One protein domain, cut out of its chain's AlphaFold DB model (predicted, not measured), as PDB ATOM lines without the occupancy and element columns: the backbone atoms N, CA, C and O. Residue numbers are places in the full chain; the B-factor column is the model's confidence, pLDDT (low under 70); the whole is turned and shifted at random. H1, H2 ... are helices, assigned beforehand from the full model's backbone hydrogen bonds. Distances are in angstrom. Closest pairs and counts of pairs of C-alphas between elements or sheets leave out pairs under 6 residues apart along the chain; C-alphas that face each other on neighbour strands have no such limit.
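Overview. This is residues 233 to 342 of the 360 residues of an uncharacterized protein of Leptolyngbya valderiana BDU 20041 (UniProt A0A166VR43). Two long helices, H1 and H4, lie side by side and run opposite ways along the longest axis, and five shorter helices make a second layer on the side of H4 away from H1, where H5 and H6 pack on H4, H2 meets it end to end, H3 packs on H2 and H6, and H7 packs on H5. H2 and H3 make a corner at one end of H4, H6 crosses its middle, and H5 folds back from its other end with H7 packed on H5. The printed part has 110 residues with seven named helices, H1 to H7 in that order, and no named strand, an all helix class. It is compact, with a radius of gyration of the C-alphas of 13.8 A, and elongated, spanning 44 by 25 by 22 A.

Arrangement. H1, residues 233 to 248, touches the hub H4, residues 282 to 303, at a shallow tilt of 6 degrees, opposite ways; their closest C-alphas, of Ala 246 and Arg 286, are 4.9 A apart. H2, residues 254 to 265, touches H4 only at their ends, closest at the C-alphas of Ala 254 and Gly 282, 4.9 A. Residues 254 to 259 alone of H2 touch H3, residues 271 to 278, closest at the C-alphas of Asp 256 and Arg 278, 4.0 A. H4 and H5, residues 308 to 321, form a helical hairpin at 20 degrees, closest at the C-alphas of Ala 302 and Pro 308, 5.2 A. H6, residues 325 to 331, touches H4 at a steep tilt of 63 degrees, closest at the C-alphas of Ala 292 and Ala 328, 4.5 A. H7, residues 335 to 342, touches H5, closest at the C-alphas of Leu 312 and Leu 336, 5.7 A. Every O i to N i+4 pair is within hydrogen-bond range in H3, H4, H5 and H7, against 10 of 12 in H1, 6 of 8 in H2 and 2 of 3 in H6.

Along the chain. H1 begins at C-alpha 233 (87.489, 209.714, 182.788) and is 22.3 A long. H4, 31.2 A, begins at C-alpha 282 (91.438, 187.130, 165.449). H7 ends at C-alpha 342 (76.105, 215.695, 180.289).

Size, cuts and confidence. The C-alphas farthest apart, of Pro 252 and Ser 306, are 43.7 A apart. The printed part has no cut, and the six links are tight. Residues 266 to 269 and 333 have pLDDT under 70.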
ATOM      1  N   LEU A 233      86.856 210.931 182.285       92.56
ATOM      2  CA  LEU A 233      87.489 209.714 182.788       92.56
ATOM      3  C   LEU A 233      86.715 208.454 182.375       92.56
ATOM      4  O   LEU A 233      87.326 207.415 182.106       92.56
ATOM      5  N   ALA A 234      85.388 208.549 182.306       93.62
ATOM      6  CA  ALA A 234      84.534 207.474 181.836       93.62
ATOM      7  C   ALA A 234      84.785 207.126 180.365       93.62
ATOM      8  O   ALA A 234      85.016 205.960 180.052       93.62
ATOM      9  N   LEU A 235      84.840 208.121 179.476       93.44
ATOM     10  CA  LEU A 235      85.125 207.907 178.051       93.44
ATOM     11  C   LEU A 235      86.505 207.281 177.828       93.44
ATOM     12  O   LEU A 235      86.653 206.369 177.014       93.44
ATOM     13  N   ARG A 236      87.519 207.719 178.588       92.38
ATOM     14  CA  ARG A 236      88.863 207.116 178.539       92.38
ATOM     15  C   ARG A 236      88.846 205.649 178.962       92.38
ATOM     16  O   ARG A 236      89.476 204.815 178.319       92.38
ATOM     17  N   THR A 237      88.104 205.331 180.019       91.38
ATOM     18  CA  THR A 237      87.978 203.956 180.508       91.38
ATOM     19  C   THR A 237      87.235 203.078 179.501       91.38
ATOM     20  O   THR A 237      87.671 201.963 179.234       91.38
ATOM     21  N   GLU A 238      86.165 203.574 178.879       91.94
ATOM     22  CA  GLU A 238      85.439 202.839 177.835       91.94
ATOM     23  C   GLU A 238      86.298 202.597 176.595       91.94
ATOM     24  O   GLU A 238      86.345 201.478 176.087       91.94
ATOM     25  N   ARG A 239      87.071 203.595 176.162       92.81
ATOM     26  CA  ARG A 239      88.075 203.423 175.106       92.81
ATOM     27  C   ARG A 239      89.074 202.309 175.441       92.81
ATOM     28  O   ARG A 239      89.383 201.474 174.588       92.81
ATOM     29  N   ASP A 240      89.579 202.274 176.672       91.75
ATOM     30  CA  ASP A 240      90.524 201.244 177.114       91.75
ATOM     31  C   ASP A 240      89.870 199.853 177.194       91.75
ATOM     32  O   ASP A 240      90.503 198.851 176.833       91.75
ATOM     33  N   LEU A 241      88.594 199.785 177.591       90.12
ATOM     34  CA  LEU A 241      87.785 198.566 177.550       90.12
ATOM     35  C   LEU A 241      87.615 198.068 176.108       90.12
ATOM     36  O   LEU A 241      87.878 196.887 175.869       90.12
ATOM     37  N   ILE A 242      87.296 198.936 175.134       91.69
ATOM     38  CA  ILE A 242      87.291 198.572 173.702       91.69
ATOM     39  C   ILE A 242      88.650 198.001 173.304       91.69
ATOM     40  O   ILE A 242      88.730 196.895 172.771       91.69
ATOM     41  N   GLY A 243      89.737 198.719 173.597       91.94
ATOM     42  CA  GLY A 243      91.091 198.290 173.243       91.94
ATOM     43  C   GLY A 243      91.492 196.948 173.871       91.94
ATOM     44  O   GLY A 243      92.343 196.225 173.342       91.94
ATOM     45  N   SER A 244      90.870 196.576 174.991       91.38
ATOM     46  CA  SER A 244      91.084 195.293 175.657       91.38
ATOM     47  C   SER A 244      90.423 194.107 174.944       91.38
ATOM     48  O   SER A 244      90.938 192.990 175.057       91.38
ATOM     49  N   LEU A 245      89.377 194.338 174.137       91.31
ATOM     50  CA  LEU A 245      88.641 193.292 173.413       91.31
ATOM     51  C   LEU A 245      89.564 192.460 172.521       91.31
ATOM     52  O   LEU A 245      89.475 191.236 172.502       91.31
ATOM     53  N   ALA A 246      90.528 193.097 171.851       91.50
ATOM     54  CA  ALA A 246      91.506 192.400 171.014       91.50
ATOM     55  C   ALA A 246      92.412 191.435 171.807       91.50
ATOM     56  O   ALA A 246      93.000 190.509 171.245       91.50
ATOM     57  N   ARG A 247      92.566 191.649 173.121       90.50
ATOM     58  CA  ARG A 247      93.278 190.715 174.002       90.50
ATOM     59  C   ARG A 247      92.366 189.607 174.513       90.50
ATOM     60  O   ARG A 247      92.909 188.533 174.767       90.50
ATOM     61  N   GLN A 248      91.071 189.870 174.665       90.00
ATOM     62  CA  GLN A 248      90.071 188.932 175.175       90.00
ATOM     63  C   GLN A 248      89.647 187.915 174.108       90.00
ATOM     64  O   GLN A 248      89.680 186.716 174.368       90.00
ATOM     65  N   PHE A 249      89.342 188.379 172.897       92.94
ATOM     66  CA  PHE A 249      88.851 187.552 171.794       92.94
ATOM     67  C   PHE A 249      89.978 187.284 170.791       92.94
ATOM     68  O   PHE A 249      90.553 188.209 170.213       92.94
ATOM     69  N   ARG A 250      90.351 186.010 170.615       93.31
ATOM     70  CA  ARG A 250      91.507 185.586 169.802       93.31
ATOM     71  C   ARG A 250      91.223 184.294 169.047       93.31
ATOM     72  O   ARG A 250      90.345 183.526 169.408       93.31
ATOM     73  N   GLY A 251      92.072 183.998 168.066       94.75
ATOM     74  CA  GLY A 251      92.000 182.750 167.309       94.75
ATOM     75  C   GLY A 251      91.000 182.820 166.152       94.75
ATOM     76  O   GLY A 251      90.550 183.907 165.802       94.75
ATOM     77  N   PRO A 252      90.692 181.687 165.508       96.19
ATOM     78  CA  PRO A 252      89.909 181.667 164.270       96.19
ATOM     79  C   PRO A 252      88.449 182.111 164.441       96.19
ATOM     80  O   PRO A 252      87.842 182.494 163.451       96.19
ATOM     81  N   ASN A 253      87.918 182.099 165.668       96.44
ATOM     82  CA  ASN A 253      86.511 182.388 165.965       96.44
ATOM     83  C   ASN A 253      86.327 183.676 166.786       96.44
ATOM     84  O   ASN A 253      85.284 183.863 167.398       96.44
ATOM     85  N   ALA A 254      87.329 184.562 166.834       96.38
ATOM     86  CA  ALA A 254      87.306 185.730 167.720       96.38
ATOM     87  C   ALA A 254      86.045 186.600 167.554       96.38
ATOM     88  O   ALA A 254      85.482 187.065 168.542       96.38
ATOM     89  N   GLY A 255      85.604 186.816 166.313       95.69
ATOM     90  CA  GLY A 255      84.395 187.581 166.036       95.69
ATOM     91  C   GLY A 255      83.097 186.868 166.427       95.69
ATOM     92  O   GLY A 255      82.155 187.532 166.848       95.69
ATOM     93  N   ASP A 256      83.064 185.536 166.343       94.94
ATOM     94  CA  ASP A 256      81.927 184.709 166.769       94.94
ATOM     95  C   ASP A 256      81.798 184.694 168.300       94.94
ATOM     96  O   ASP A 256      80.731 184.989 168.835       94.94
ATOM     97  N   ASP A 257      82.918 184.500 169.003       93.56
ATOM     98  CA  ASP A 257      82.982 184.554 170.467       93.56
ATOM     99  C   ASP A 257      82.560 185.941 171.001       93.56
ATOM    100  O   ASP A 257      81.856 186.045 172.008       93.56
ATOM    101  N   PHE A 258      82.970 187.025 170.326       92.31
ATOM    102  CA  PHE A 258      82.542 188.388 170.664       92.31
ATOM    103  C   PHE A 258      81.040 188.588 170.439       92.31
ATOM    104  O   PHE A 258      80.357 189.141 171.303       92.31
ATOM    105  N   ALA A 259      80.529 188.136 169.291       91.38
ATOM    106  CA  ALA A 259      79.116 188.227 168.942       91.38
ATOM    107  C   ALA A 259      78.233 187.514 169.978       91.38
ATOM    108  O   ALA A 259      77.225 188.074 170.406       91.38
ATOM    109  N   ASP A 260      78.637 186.331 170.442       89.31
ATOM    110  CA  ASP A 260      77.894 185.576 171.456       89.31
ATOM    111  C   ASP A 260      77.762 186.326 172.782       89.31
ATOM    112  O   ASP A 260      76.692 186.308 173.388       89.31
ATOM    113  N   VAL A 261      78.814 187.017 173.224       85.25
ATOM    114  CA  VAL A 261      78.762 187.823 174.451       85.25
ATOM    115  C   VAL A 261      77.918 189.078 174.236       85.25
ATOM    116  O   VAL A 261      77.039 189.380 175.041       85.25
ATOM    117  N   PHE A 262      78.164 189.817 173.155       83.62
ATOM    118  CA  PHE A 262      77.587 191.148 172.987       83.62
ATOM    119  C   PHE A 262      76.106 191.109 172.586       83.62
ATOM    120  O   PHE A 262      75.303 191.868 173.126       83.62
ATOM    121  N   PHE A 263      75.701 190.188 171.706       83.81
ATOM    122  CA  PHE A 263      74.302 190.089 171.272       83.81
ATOM    123  C   PHE A 263      73.378 189.463 172.318       83.81
ATOM    124  O   PHE A 263      72.172 189.682 172.266       83.81
ATOM    125  N   GLN A 264      73.914 188.764 173.325       78.69
ATOM    126  CA  GLN A 264      73.128 188.406 174.513       78.69
ATOM    127  C   GLN A 264      72.758 189.634 175.358       78.69
ATOM    128  O   GLN A 264      71.780 189.593 176.102       78.69
ATOM    129  N   MET A 265      73.531 190.717 175.251       71.81
ATOM    130  CA  MET A 265      73.361 191.933 176.048       71.81
ATOM    131  C   MET A 265      72.563 193.028 175.330       71.81
ATOM    132  O   MET A 265      72.109 193.967 175.983       71.81
ATOM    133  N   THR A 266      72.373 192.932 174.011       68.31
ATOM    134  CA  THR A 266      71.710 193.971 173.211       68.31
ATOM    135  C   THR A 266      70.545 193.428 172.396       68.31
ATOM    136  O   THR A 266      70.717 192.519 171.595       68.31
ATOM    137  N   GLU A 267      69.373 194.054 172.509       60.22
ATOM    138  CA  GLU A 267      68.165 193.654 171.765       60.22
ATOM    139  C   GLU A 267      68.140 194.138 170.297       60.22
ATOM    140  O   GLU A 267      67.220 193.805 169.554       60.22
ATOM    141  N   SER A 268      69.106 194.959 169.864       59.47
ATOM    142  CA  SER A 268      68.997 195.760 168.639       59.47
ATOM    143  C   SER A 268      70.309 195.837 167.860       59.47
ATOM    144  O   SER A 268      71.105 196.759 168.052       59.47
ATOM    145  N   THR A 269      70.469 194.950 166.885       65.19
ATOM    146  CA  THR A 269      71.520 195.052 165.865       65.19
ATOM    147  C   THR A 269      71.033 194.460 164.559       65.19
ATOM    148  O   THR A 269      70.264 193.507 164.552       65.19
ATOM    149  N   SER A 270      71.438 195.053 163.435       76.50
ATOM    150  CA  SER A 270      71.063 194.528 162.121       76.50
ATOM    151  C   SER A 270      71.740 193.180 161.878       76.50
ATOM    152  O   SER A 270      72.961 193.101 162.040       76.50
ATOM    153  N   ASP A 271      70.991 192.192 161.381       83.69
ATOM    154  CA  ASP A 271      71.473 190.847 161.019       83.69
ATOM    155  C   ASP A 271      72.765 190.857 160.180       83.69
ATOM    156  O   ASP A 271      73.585 189.942 160.254       83.69
ATOM    157  N   ASP A 272      72.966 191.898 159.369       87.31
ATOM    158  CA  ASP A 272      74.155 192.047 158.531       87.31
ATOM    159  C   ASP A 272      75.429 192.338 159.338       87.31
ATOM    160  O   ASP A 272      76.485 191.797 159.013       87.31
ATOM    161  N   VAL A 273      75.334 193.126 160.416       89.69
ATOM    162  CA  VAL A 273      76.467 193.422 161.318       89.69
ATOM    163  C   VAL A 273      76.844 192.193 162.123       89.69
ATOM    164  O   VAL A 273      78.027 191.901 162.273       89.69
ATOM    165  N   GLU A 274      75.848 191.450 162.608       91.75
ATOM    166  CA  GLU A 274      76.092 190.188 163.303       91.75
ATOM    167  C   GLU A 274      76.815 189.194 162.390       91.75
ATOM    168  O   GLU A 274      77.843 188.634 162.770       91.75
ATOM    169  N   ARG A 275      76.335 189.024 161.153       92.88
ATOM    170  CA  ARG A 275      76.968 188.125 160.181       92.88
ATOM    171  C   ARG A 275      78.398 188.544 159.848       92.88
ATOM    172  O   ARG A 275      79.265 187.681 159.723       92.88
ATOM    173  N   GLU A 276      78.645 189.846 159.698       94.31
ATOM    174  CA  GLU A 276      79.988 190.380 159.470       94.31
ATOM    175  C   GLU A 276      80.908 190.080 160.661       94.31
ATOM    176  O   GLU A 276      81.978 189.510 160.454       94.31
ATOM    177  N   LEU A 277      80.478 190.373 161.895       94.88
ATOM    178  CA  LEU A 277      81.258 190.110 163.110       94.88
ATOM    179  C   LEU A 277      81.609 188.637 163.262       94.88
ATOM    180  O   LEU A 277      82.783 188.316 163.421       94.88
ATOM    181  N   ARG A 278      80.623 187.741 163.137       95.94
ATOM    182  CA  ARG A 278      80.832 186.292 163.281       95.94
ATOM    183  C   ARG A 278      81.818 185.719 162.262       95.94
ATOM    184  O   ARG A 278      82.391 184.661 162.488       95.94
ATOM    185  N   SER A 279      82.043 186.413 161.143       96.62
ATOM    186  CA  SER A 279      82.995 185.989 160.111       96.62
ATOM    187  C   SER A 279      84.457 186.362 160.392       96.62
ATOM    188  O   SER A 279      85.337 185.910 159.659       96.62
ATOM    189  N   LEU A 280      84.726 187.185 161.414       97.50
ATOM    190  CA  LEU A 280      86.061 187.716 161.680       97.50
ATOM    191  C   LEU A 280      86.940 186.712 162.436       97.50
ATOM    192  O   LEU A 280      86.629 186.305 163.559       97.50
ATOM    193  N   ASP A 281      88.108 186.412 161.869       97.56
ATOM    194  CA  ASP A 281      89.201 185.786 162.613       97.56
ATOM    195  C   ASP A 281      89.861 186.777 163.596       97.56
ATOM    196  O   ASP A 281      89.573 187.973 163.609       97.56
ATOM    197  N   GLY A 282      90.784 186.303 164.431       96.81
ATOM    198  CA  GLY A 282      91.438 187.130 165.449       96.81
ATOM    199  C   GLY A 282      92.257 188.305 164.908       96.81
ATOM    200  O   GLY A 282      92.363 189.332 165.579       96.81
ATOM    201  N   GLU A 283      92.837 188.205 163.709       97.50
ATOM    202  CA  GLU A 283      93.602 189.311 163.126       97.50
ATOM    203  C   GLU A 283      92.666 190.368 162.530       97.50
ATOM    204  O   GLU A 283      92.875 191.571 162.712       97.50
ATOM    205  N   GLN A 284      91.613 189.917 161.847       97.75
ATOM    206  CA  GLN A 284      90.543 190.759 161.332       97.75
ATOM    207  C   GLN A 284      89.808 191.468 162.472       97.75
ATOM    208  O   GLN A 284      89.643 192.683 162.406       97.75
ATOM    209  N   PHE A 285      89.446 190.745 163.533       97.56
ATOM    210  CA  PHE A 285      88.788 191.290 164.717       97.56
ATOM    211  C   PHE A 285      89.645 192.361 165.392       97.56
ATOM    212  O   PHE A 285      89.165 193.469 165.623       97.56
ATOM    213  N   ARG A 286      90.944 192.098 165.606       97.50
ATOM    214  CA  ARG A 286      91.877 193.096 166.157       97.50
ATOM    215  C   ARG A 286      91.897 194.390 165.338       97.50
ATOM    216  O   ARG A 286      91.857 195.464 165.928       97.50
ATOM    217  N   ARG A 287      91.913 194.308 164.002       97.56
ATOM    218  CA  ARG A 287      91.835 195.505 163.144       97.56
ATOM    219  C   ARG A 287      90.522 196.269 163.319       97.56
ATOM    220  O   ARG A 287      90.532 197.493 163.259       97.56
ATOM    221  N   GLN A 288      89.399 195.577 163.523       97.19
ATOM    222  CA  GLN A 288      88.125 196.255 163.793       97.19
ATOM    223  C   GLN A 288      88.105 196.910 165.180       97.19
ATOM    224  O   GLN A 288      87.547 197.993 165.320       97.19
ATOM    225  N   VAL A 289      88.750 196.306 166.183       96.44
ATOM    226  CA  VAL A 289      88.932 196.925 167.507       96.44
ATOM    227  C   VAL A 289      89.775 198.198 167.409       96.44
ATOM    228  O   VAL A 289      89.397 199.209 167.985       96.44
ATOM    229  N   GLU A 290      90.876 198.185 166.651       96.75
ATOM    230  CA  GLU A 290      91.711 199.378 166.426       96.75
ATOM    231  C   GLU A 290      90.897 200.527 165.808       96.75
ATOM    232  O   GLU A 290      90.905 201.635 166.333       96.75
ATOM    233  N   ARG A 291      90.085 200.240 164.780       96.69
ATOM    234  CA  ARG A 291      89.175 201.235 164.182       96.69
ATOM    235  C   ARG A 291      88.100 201.733 165.154       96.69
ATOM    236  O   ARG A 291      87.698 202.892 165.079       96.69
ATOM    237  N   ALA A 292      87.621 200.876 166.056       95.38
ATOM    238  CA  ALA A 292      86.684 201.281 167.097       95.38
ATOM    239  C   ALA A 292      87.346 202.216 168.119       95.38
ATOM    240  O   ALA A 292      86.743 203.222 168.484       95.38
ATOM    241  N   VAL A 293      88.595 201.954 168.517       95.69
ATOM    242  CA  VAL A 293      89.374 202.870 169.371       95.69
ATOM    243  C   VAL A 293      89.538 204.235 168.697       95.69
ATOM    244  O   VAL A 293      89.274 205.246 169.345       95.69
ATOM    245  N   ASP A 294      89.856 204.273 167.398       95.50
ATOM    246  CA  ASP A 294      89.965 205.532 166.645       95.50
ATOM    247  C   ASP A 294      88.657 206.346 166.689       95.50
ATOM    248  O   ASP A 294      88.680 207.574 166.745       95.50
ATOM    249  N   SER A 295      87.496 205.677 166.691       95.25
ATOM    250  CA  SER A 295      86.206 206.367 166.818       95.25
ATOM    251  C   SER A 295      86.018 207.015 168.192       95.25
ATOM    252  O   SER A 295      85.509 208.131 168.267       95.25
ATOM    253  N   PHE A 296      86.477 206.366 169.267       94.12
ATOM    254  CA  PHE A 296      86.439 206.932 170.617       94.12
ATOM    255  C   PHE A 296      87.406 208.108 170.775       94.12
ATOM    256  O   PHE A 296      87.067 209.059 171.473       94.12
ATOM    257  N   ASP A 297      88.564 208.084 170.108       94.25
ATOM    258  CA  ASP A 297      89.483 209.230 170.087       94.25
ATOM    259  C   ASP A 297      88.818 210.462 169.447       94.25
ATOM    260  O   ASP A 297      88.881 211.558 169.997       94.25
ATOM    261  N   LEU A 298      88.070 210.274 168.353       95.44
ATOM    262  CA  LEU A 298      87.291 211.360 167.745       95.44
ATOM    263  C   LEU A 298      86.147 211.849 168.642       95.44
ATOM    264  O   LEU A 298      85.876 213.044 168.688       95.44
ATOM    265  N   VAL A 299      85.462 210.937 169.338       94.88
ATOM    266  CA  VAL A 299      84.398 211.286 170.296       94.88
ATOM    267  C   VAL A 299      84.965 212.109 171.443       94.88
ATOM    268  O   VAL A 299      84.343 213.084 171.849       94.88
ATOM    269  N   PHE A 300      86.135 211.719 171.948       92.50
ATOM    270  CA  PHE A 300      86.829 212.412 173.019       92.50
ATOM    271  C   PHE A 300      87.159 213.856 172.625       92.50
ATOM    272  O   PHE A 300      86.796 214.784 173.345       92.50
ATOM    273  N   ASP A 301      87.769 214.048 171.453       94.44
ATOM    274  CA  ASP A 301      88.109 215.379 170.937       94.44
ATOM    275  C   ASP A 301      86.860 216.238 170.671       94.44
ATOM    276  O   ASP A 301      86.876 217.450 170.889       94.44
ATOM    277  N   ALA A 302      85.767 215.609 170.232       96.12
ATOM    278  CA  ALA A 302      84.508 216.284 169.943       96.12
ATOM    279  C   ALA A 302      83.685 216.633 171.194       96.12
ATOM    280  O   ALA A 302      82.812 217.491 171.110       96.12
ATOM    281  N   TRP A 303      83.902 215.976 172.341       95.12
ATOM    282  CA  TRP A 303      82.966 216.028 173.477       95.12
ATOM    283  C   TRP A 303      82.765 217.435 174.052       95.12
ATOM    284  O   TRP A 303      81.630 217.850 174.306       95.12
ATOM    285  N   ASP A 304      83.874 218.160 174.197       93.12
ATOM    286  CA  ASP A 304      83.954 219.526 174.727       93.12
ATOM    287  C   ASP A 304      84.444 220.524 173.653       93.12
ATOM    288  O   ASP A 304      85.006 221.579 173.964       93.12
ATOM    289  N   SER A 305      84.255 220.201 172.366       95.69
ATOM    290  CA  SER A 305      84.619 221.097 171.266       95.69
ATOM    291  C   SER A 305      83.691 222.319 171.184       95.69
ATOM    292  O   SER A 305      82.747 222.480 171.958       95.69
ATOM    293  N   SER A 306      83.948 223.233 170.243       96.12
ATOM    294  CA  SER A 306      83.085 224.410 170.056       96.12
ATOM    295  C   SER A 306      81.709 224.086 169.455       96.12
ATOM    296  O   SER A 306      80.793 224.897 169.584       96.12
ATOM    297  N   ASP A 307      81.564 222.938 168.783       96.69
ATOM    298  CA  ASP A 307      80.289 222.421 168.261       96.69
ATOM    299  C   ASP A 307      80.205 220.899 168.494       96.69
ATOM    300  O   ASP A 307      80.247 220.105 167.546       96.69
ATOM    301  N   PRO A 308      80.068 220.469 169.761       96.06
ATOM    302  CA  PRO A 308      80.159 219.056 170.106       96.06
ATOM    303  C   PRO A 308      79.002 218.264 169.491       96.06
ATOM    304  O   PRO A 308      79.155 217.135 169.036       96.06
ATOM    305  N   GLN A 309      77.824 218.884 169.391       95.75
ATOM    306  CA  GLN A 309      76.643 218.277 168.788       95.75
ATOM    307  C   GLN A 309      76.800 218.073 167.277       95.75
ATOM    308  O   GLN A 309      76.328 217.062 166.756       95.75
ATOM    309  N   GLY A 310      77.388 219.030 166.553       96.81
ATOM    310  CA  GLY A 310      77.657 218.898 165.121       96.81
ATOM    311  C   GLY A 310      78.708 217.832 164.827       96.81
ATOM    312  O   GLY A 310      78.484 216.970 163.974       96.81
ATOM    313  N   GLU A 311      79.811 217.844 165.575       97.50
ATOM    314  CA  GLU A 311      80.913 216.895 165.409       97.50
ATOM    315  C   GLU A 311      80.509 215.464 165.791       97.50
ATOM    316  O   GLU A 311      80.715 214.542 164.998       97.50
ATOM    317  N   LEU A 312      79.827 215.266 166.926       96.62
ATOM    318  CA  LEU A 312      79.324 213.945 167.321       96.62
ATOM    319  C   LEU A 312      78.260 213.412 166.354       96.62
ATOM    320  O   LEU A 312      78.264 212.219 166.060       96.62
ATOM    321  N   ARG A 313      77.397 214.269 165.784       96.19
ATOM    322  CA  ARG A 313      76.472 213.856 164.710       96.19
ATOM    323  C   ARG A 313      77.217 213.358 163.474       96.19
ATOM    324  O   ARG A 313      76.795 212.373 162.869       96.19
ATOM    325  N   ALA A 314      78.309 214.018 163.094       96.31
ATOM    326  CA  ALA A 314      79.133 213.577 161.973       96.31
ATOM    327  C   ALA A 314      79.828 212.237 162.272       96.31
ATOM    328  O   ALA A 314      79.891 211.371 161.401       96.31
ATOM    329  N   ILE A 315      80.301 212.034 163.504       95.75
ATOM    330  CA  ILE A 315      80.891 210.760 163.939       95.75
ATOM    331  C   ILE A 315      79.836 209.641 163.952       95.75
ATOM    332  O   ILE A 315      80.100 208.565 163.421       95.75
ATOM    333  N   GLU A 316      78.629 209.890 164.475       93.81
ATOM    334  CA  GLU A 316      77.524 208.917 164.455       93.81
ATOM    335  C   GLU A 316      77.108 208.541 163.026       93.81
ATOM    336  O   GLU A 316      76.884 207.363 162.748       93.81
ATOM    337  N   ALA A 317      77.063 209.499 162.093       94.00
ATOM    338  CA  ALA A 317      76.788 209.203 160.685       94.00
ATOM    339  C   ALA A 317      77.839 208.245 160.093       94.00
ATOM    340  O   ALA A 317      77.486 207.228 159.496       94.00
ATOM    341  N   ARG A 318      79.124 208.505 160.355       95.12
ATOM    342  CA  ARG A 318      80.240 207.640 159.940       95.12
ATOM    343  C   ARG A 318      80.197 206.259 160.604       95.12
ATOM    344  O   ARG A 318      80.501 205.254 159.961       95.12
ATOM    345  N   LEU A 319      79.779 206.176 161.871       92.25
ATOM    346  CA  LEU A 319      79.525 204.900 162.552       92.25
ATOM    347  C   LEU A 319      78.444 204.102 161.813       92.25
ATOM    348  O   LEU A 319      78.678 202.942 161.482       92.25
ATOM    349  N   VAL A 320      77.305 204.720 161.490       89.50
ATOM    350  CA  VAL A 320      76.205 204.074 160.749       89.50
ATOM    351  C   VAL A 320      76.652 203.600 159.360       89.50
ATOM    352  O   VAL A 320      76.298 202.490 158.961       89.50
ATOM    353  N   GLU A 321      77.461 204.395 158.658       91.75
ATOM    354  CA  GLU A 321      78.034 204.055 157.346       91.75
ATOM    355  C   GLU A 321      79.096 202.937 157.411       91.75
ATOM    356  O   GLU A 321      79.384 202.301 156.397       91.75
ATOM    357  N   GLY A 322      79.633 202.632 158.599       91.38
ATOM    358  CA  GLY A 322      80.610 201.558 158.815       91.38
ATOM    359  C   GLY A 322      82.078 201.983 158.698       91.38
ATOM    360  O   GLY A 322      82.966 201.122 158.641       91.38
ATOM    361  N   ASP A 323      82.370 203.285 158.730       94.94
ATOM    362  CA  ASP A 323      83.728 203.849 158.629       94.94
ATOM    363  C   ASP A 323      84.685 203.345 159.714       94.94
ATOM    364  O   ASP A 323      85.897 203.272 159.498       94.94
ATOM    365  N   PHE A 324      84.146 202.953 160.866       95.38
ATOM    366  CA  PHE A 324      84.907 202.454 162.013       95.38
ATOM    367  C   PHE A 324      84.786 200.936 162.203       95.38
ATOM    368  O   PHE A 324      85.300 200.375 163.166       95.38
ATOM    369  N   GLY A 325      84.144 200.249 161.254       94.31
ATOM    370  CA  GLY A 325      83.977 198.802 161.280       94.31
ATOM    371  C   GLY A 325      82.823 198.313 162.159       94.31
ATOM    372  O   GLY A 325      82.173 199.090 162.866       94.31
ATOM    373  N   PRO A 326      82.543 197.002 162.112       93.69
ATOM    374  CA  PRO A 326      81.367 196.431 162.750       93.69
ATOM    375  C   PRO A 326      81.468 196.395 164.284       93.69
ATOM    376  O   PRO A 326      80.439 196.462 164.946       93.69
ATOM    377  N   VAL A 327      82.675 196.372 164.868       93.50
ATOM    378  CA  VAL A 327      82.857 196.456 166.333       93.50
ATOM    379  C   VAL A 327      82.376 197.810 166.864       93.50
ATOM    380  O   VAL A 327      81.616 197.861 167.827       93.50
ATOM    381  N   ALA A 328      82.751 198.909 166.203       92.56
ATOM    382  CA  ALA A 328      82.365 200.259 166.614       92.56
ATOM    383  C   ALA A 328      80.843 200.477 166.544       92.56
ATOM    384  O   ALA A 328      80.252 201.058 167.449       92.56
ATOM    385  N   ARG A 329      80.192 199.942 165.500       89.94
ATOM    386  CA  ARG A 329      78.728 200.011 165.313       89.94
ATOM    387  C   ARG A 329      77.930 199.380 166.446       89.94
ATOM    388  O   ARG A 329      76.775 199.740 166.652       89.94
ATOM    389  N   VAL A 330      78.538 198.425 167.133       87.31
ATOM    390  CA  VAL A 330      77.928 197.656 168.210       87.31
ATOM    391  C   VAL A 330      78.282 198.258 169.572       87.31
ATOM    392  O   VAL A 330      77.417 198.386 170.433       87.31
ATOM    393  N   ALA A 331      79.528 198.703 169.746       82.44
ATOM    394  CA  ALA A 331      80.048 199.125 171.041       82.44
ATOM    395  C   ALA A 331      79.927 200.632 171.350       82.44
ATOM    396  O   ALA A 331      80.118 201.016 172.500       82.44
ATOM    397  N   ALA A 332      79.591 201.479 170.369       79.75
ATOM    398  CA  ALA A 332      79.482 202.934 170.542       79.75
ATOM    399  C   ALA A 332      78.057 203.515 170.334       79.75
ATOM    400  O   ALA A 332      77.905 204.500 169.604       79.75
ATOM    401  N   PRO A 333      76.973 202.950 170.909       68.62
ATOM    402  CA  PRO A 333      75.644 203.509 170.695       68.62
ATOM    403  C   PRO A 333      75.382 204.766 171.545       68.62
ATOM    404  O   PRO A 333      75.690 204.822 172.730       68.62
ATOM    405  N   SER A 334      74.660 205.731 170.965       81.56
ATOM    406  CA  SER A 334      74.023 206.871 171.658       81.56
ATOM    407  C   SER A 334      74.952 207.911 172.308       81.56
ATOM    408  O   SER A 334      74.516 208.632 173.213       81.56
ATOM    409  N   LEU A 335      76.193 208.050 171.836       89.75
ATOM    410  CA  LEU A 335      77.156 209.025 172.366       89.75
ATOM    411  C   LEU A 335      76.673 210.478 172.220       89.75
ATOM    412  O   LEU A 335      76.862 211.277 173.136       89.75
ATOM    413  N   LEU A 336      75.947 210.812 171.146       92.12
ATOM    414  CA  LEU A 336      75.358 212.146 170.973       92.12
ATOM    415  C   LEU A 336      74.345 212.487 172.076       92.12
ATOM    416  O   LEU A 336      74.315 213.609 172.590       92.12
ATOM    417  N   ARG A 337      73.502 211.514 172.451       91.56
ATOM    418  CA  ARG A 337      72.513 211.693 173.525       91.56
ATOM    419  C   ARG A 337      73.189 211.785 174.886       91.56
ATOM    420  O   ARG A 337      72.748 212.572 175.720       91.56
ATOM    421  N   ALA A 338      74.237 210.992 175.101       93.25
ATOM    422  CA  ALA A 338      75.024 211.037 176.323       93.25
ATOM    423  C   ALA A 338      75.675 212.417 176.507       93.25
ATOM    424  O   ALA A 338      75.508 213.013 177.569       93.25
ATOM    425  N   GLN A 339      76.282 212.977 175.454       95.69
ATOM    426  CA  GLN A 339      76.858 214.323 175.495       95.69
ATOM    427  C   GLN A 339      75.795 215.398 175.752       95.69
ATOM    428  O   GLN A 339      75.985 216.255 176.610       95.69
ATOM    429  N   ALA A 340      74.631 215.319 175.095       93.88
ATOM    430  CA  ALA A 340      73.534 216.254 175.360       93.88
ATOM    431  C   ALA A 340      73.046 216.182 176.821       93.88
ATOM    432  O   ALA A 340      72.665 217.194 177.412       93.88
ATOM    433  N   SER A 341      73.035 214.981 177.408       92.56
ATOM    434  CA  SER A 341      72.671 214.780 178.809       92.56
ATOM    435  C   SER A 341      73.707 215.377 179.762       92.56
ATOM    436  O   SER A 341      73.317 216.071 180.699       92.56
ATOM    437  N   ASP A 342      74.994 215.138 179.512       94.69
ATOM    438  CA  ASP A 342      76.105 215.695 180.289       94.69
ATOM    439  C   ASP A 342      76.125 217.229 180.224       94.69
ATOM    440  O   ASP A 342      76.073 217.891 181.257       94.69
TER     441      ASP A 342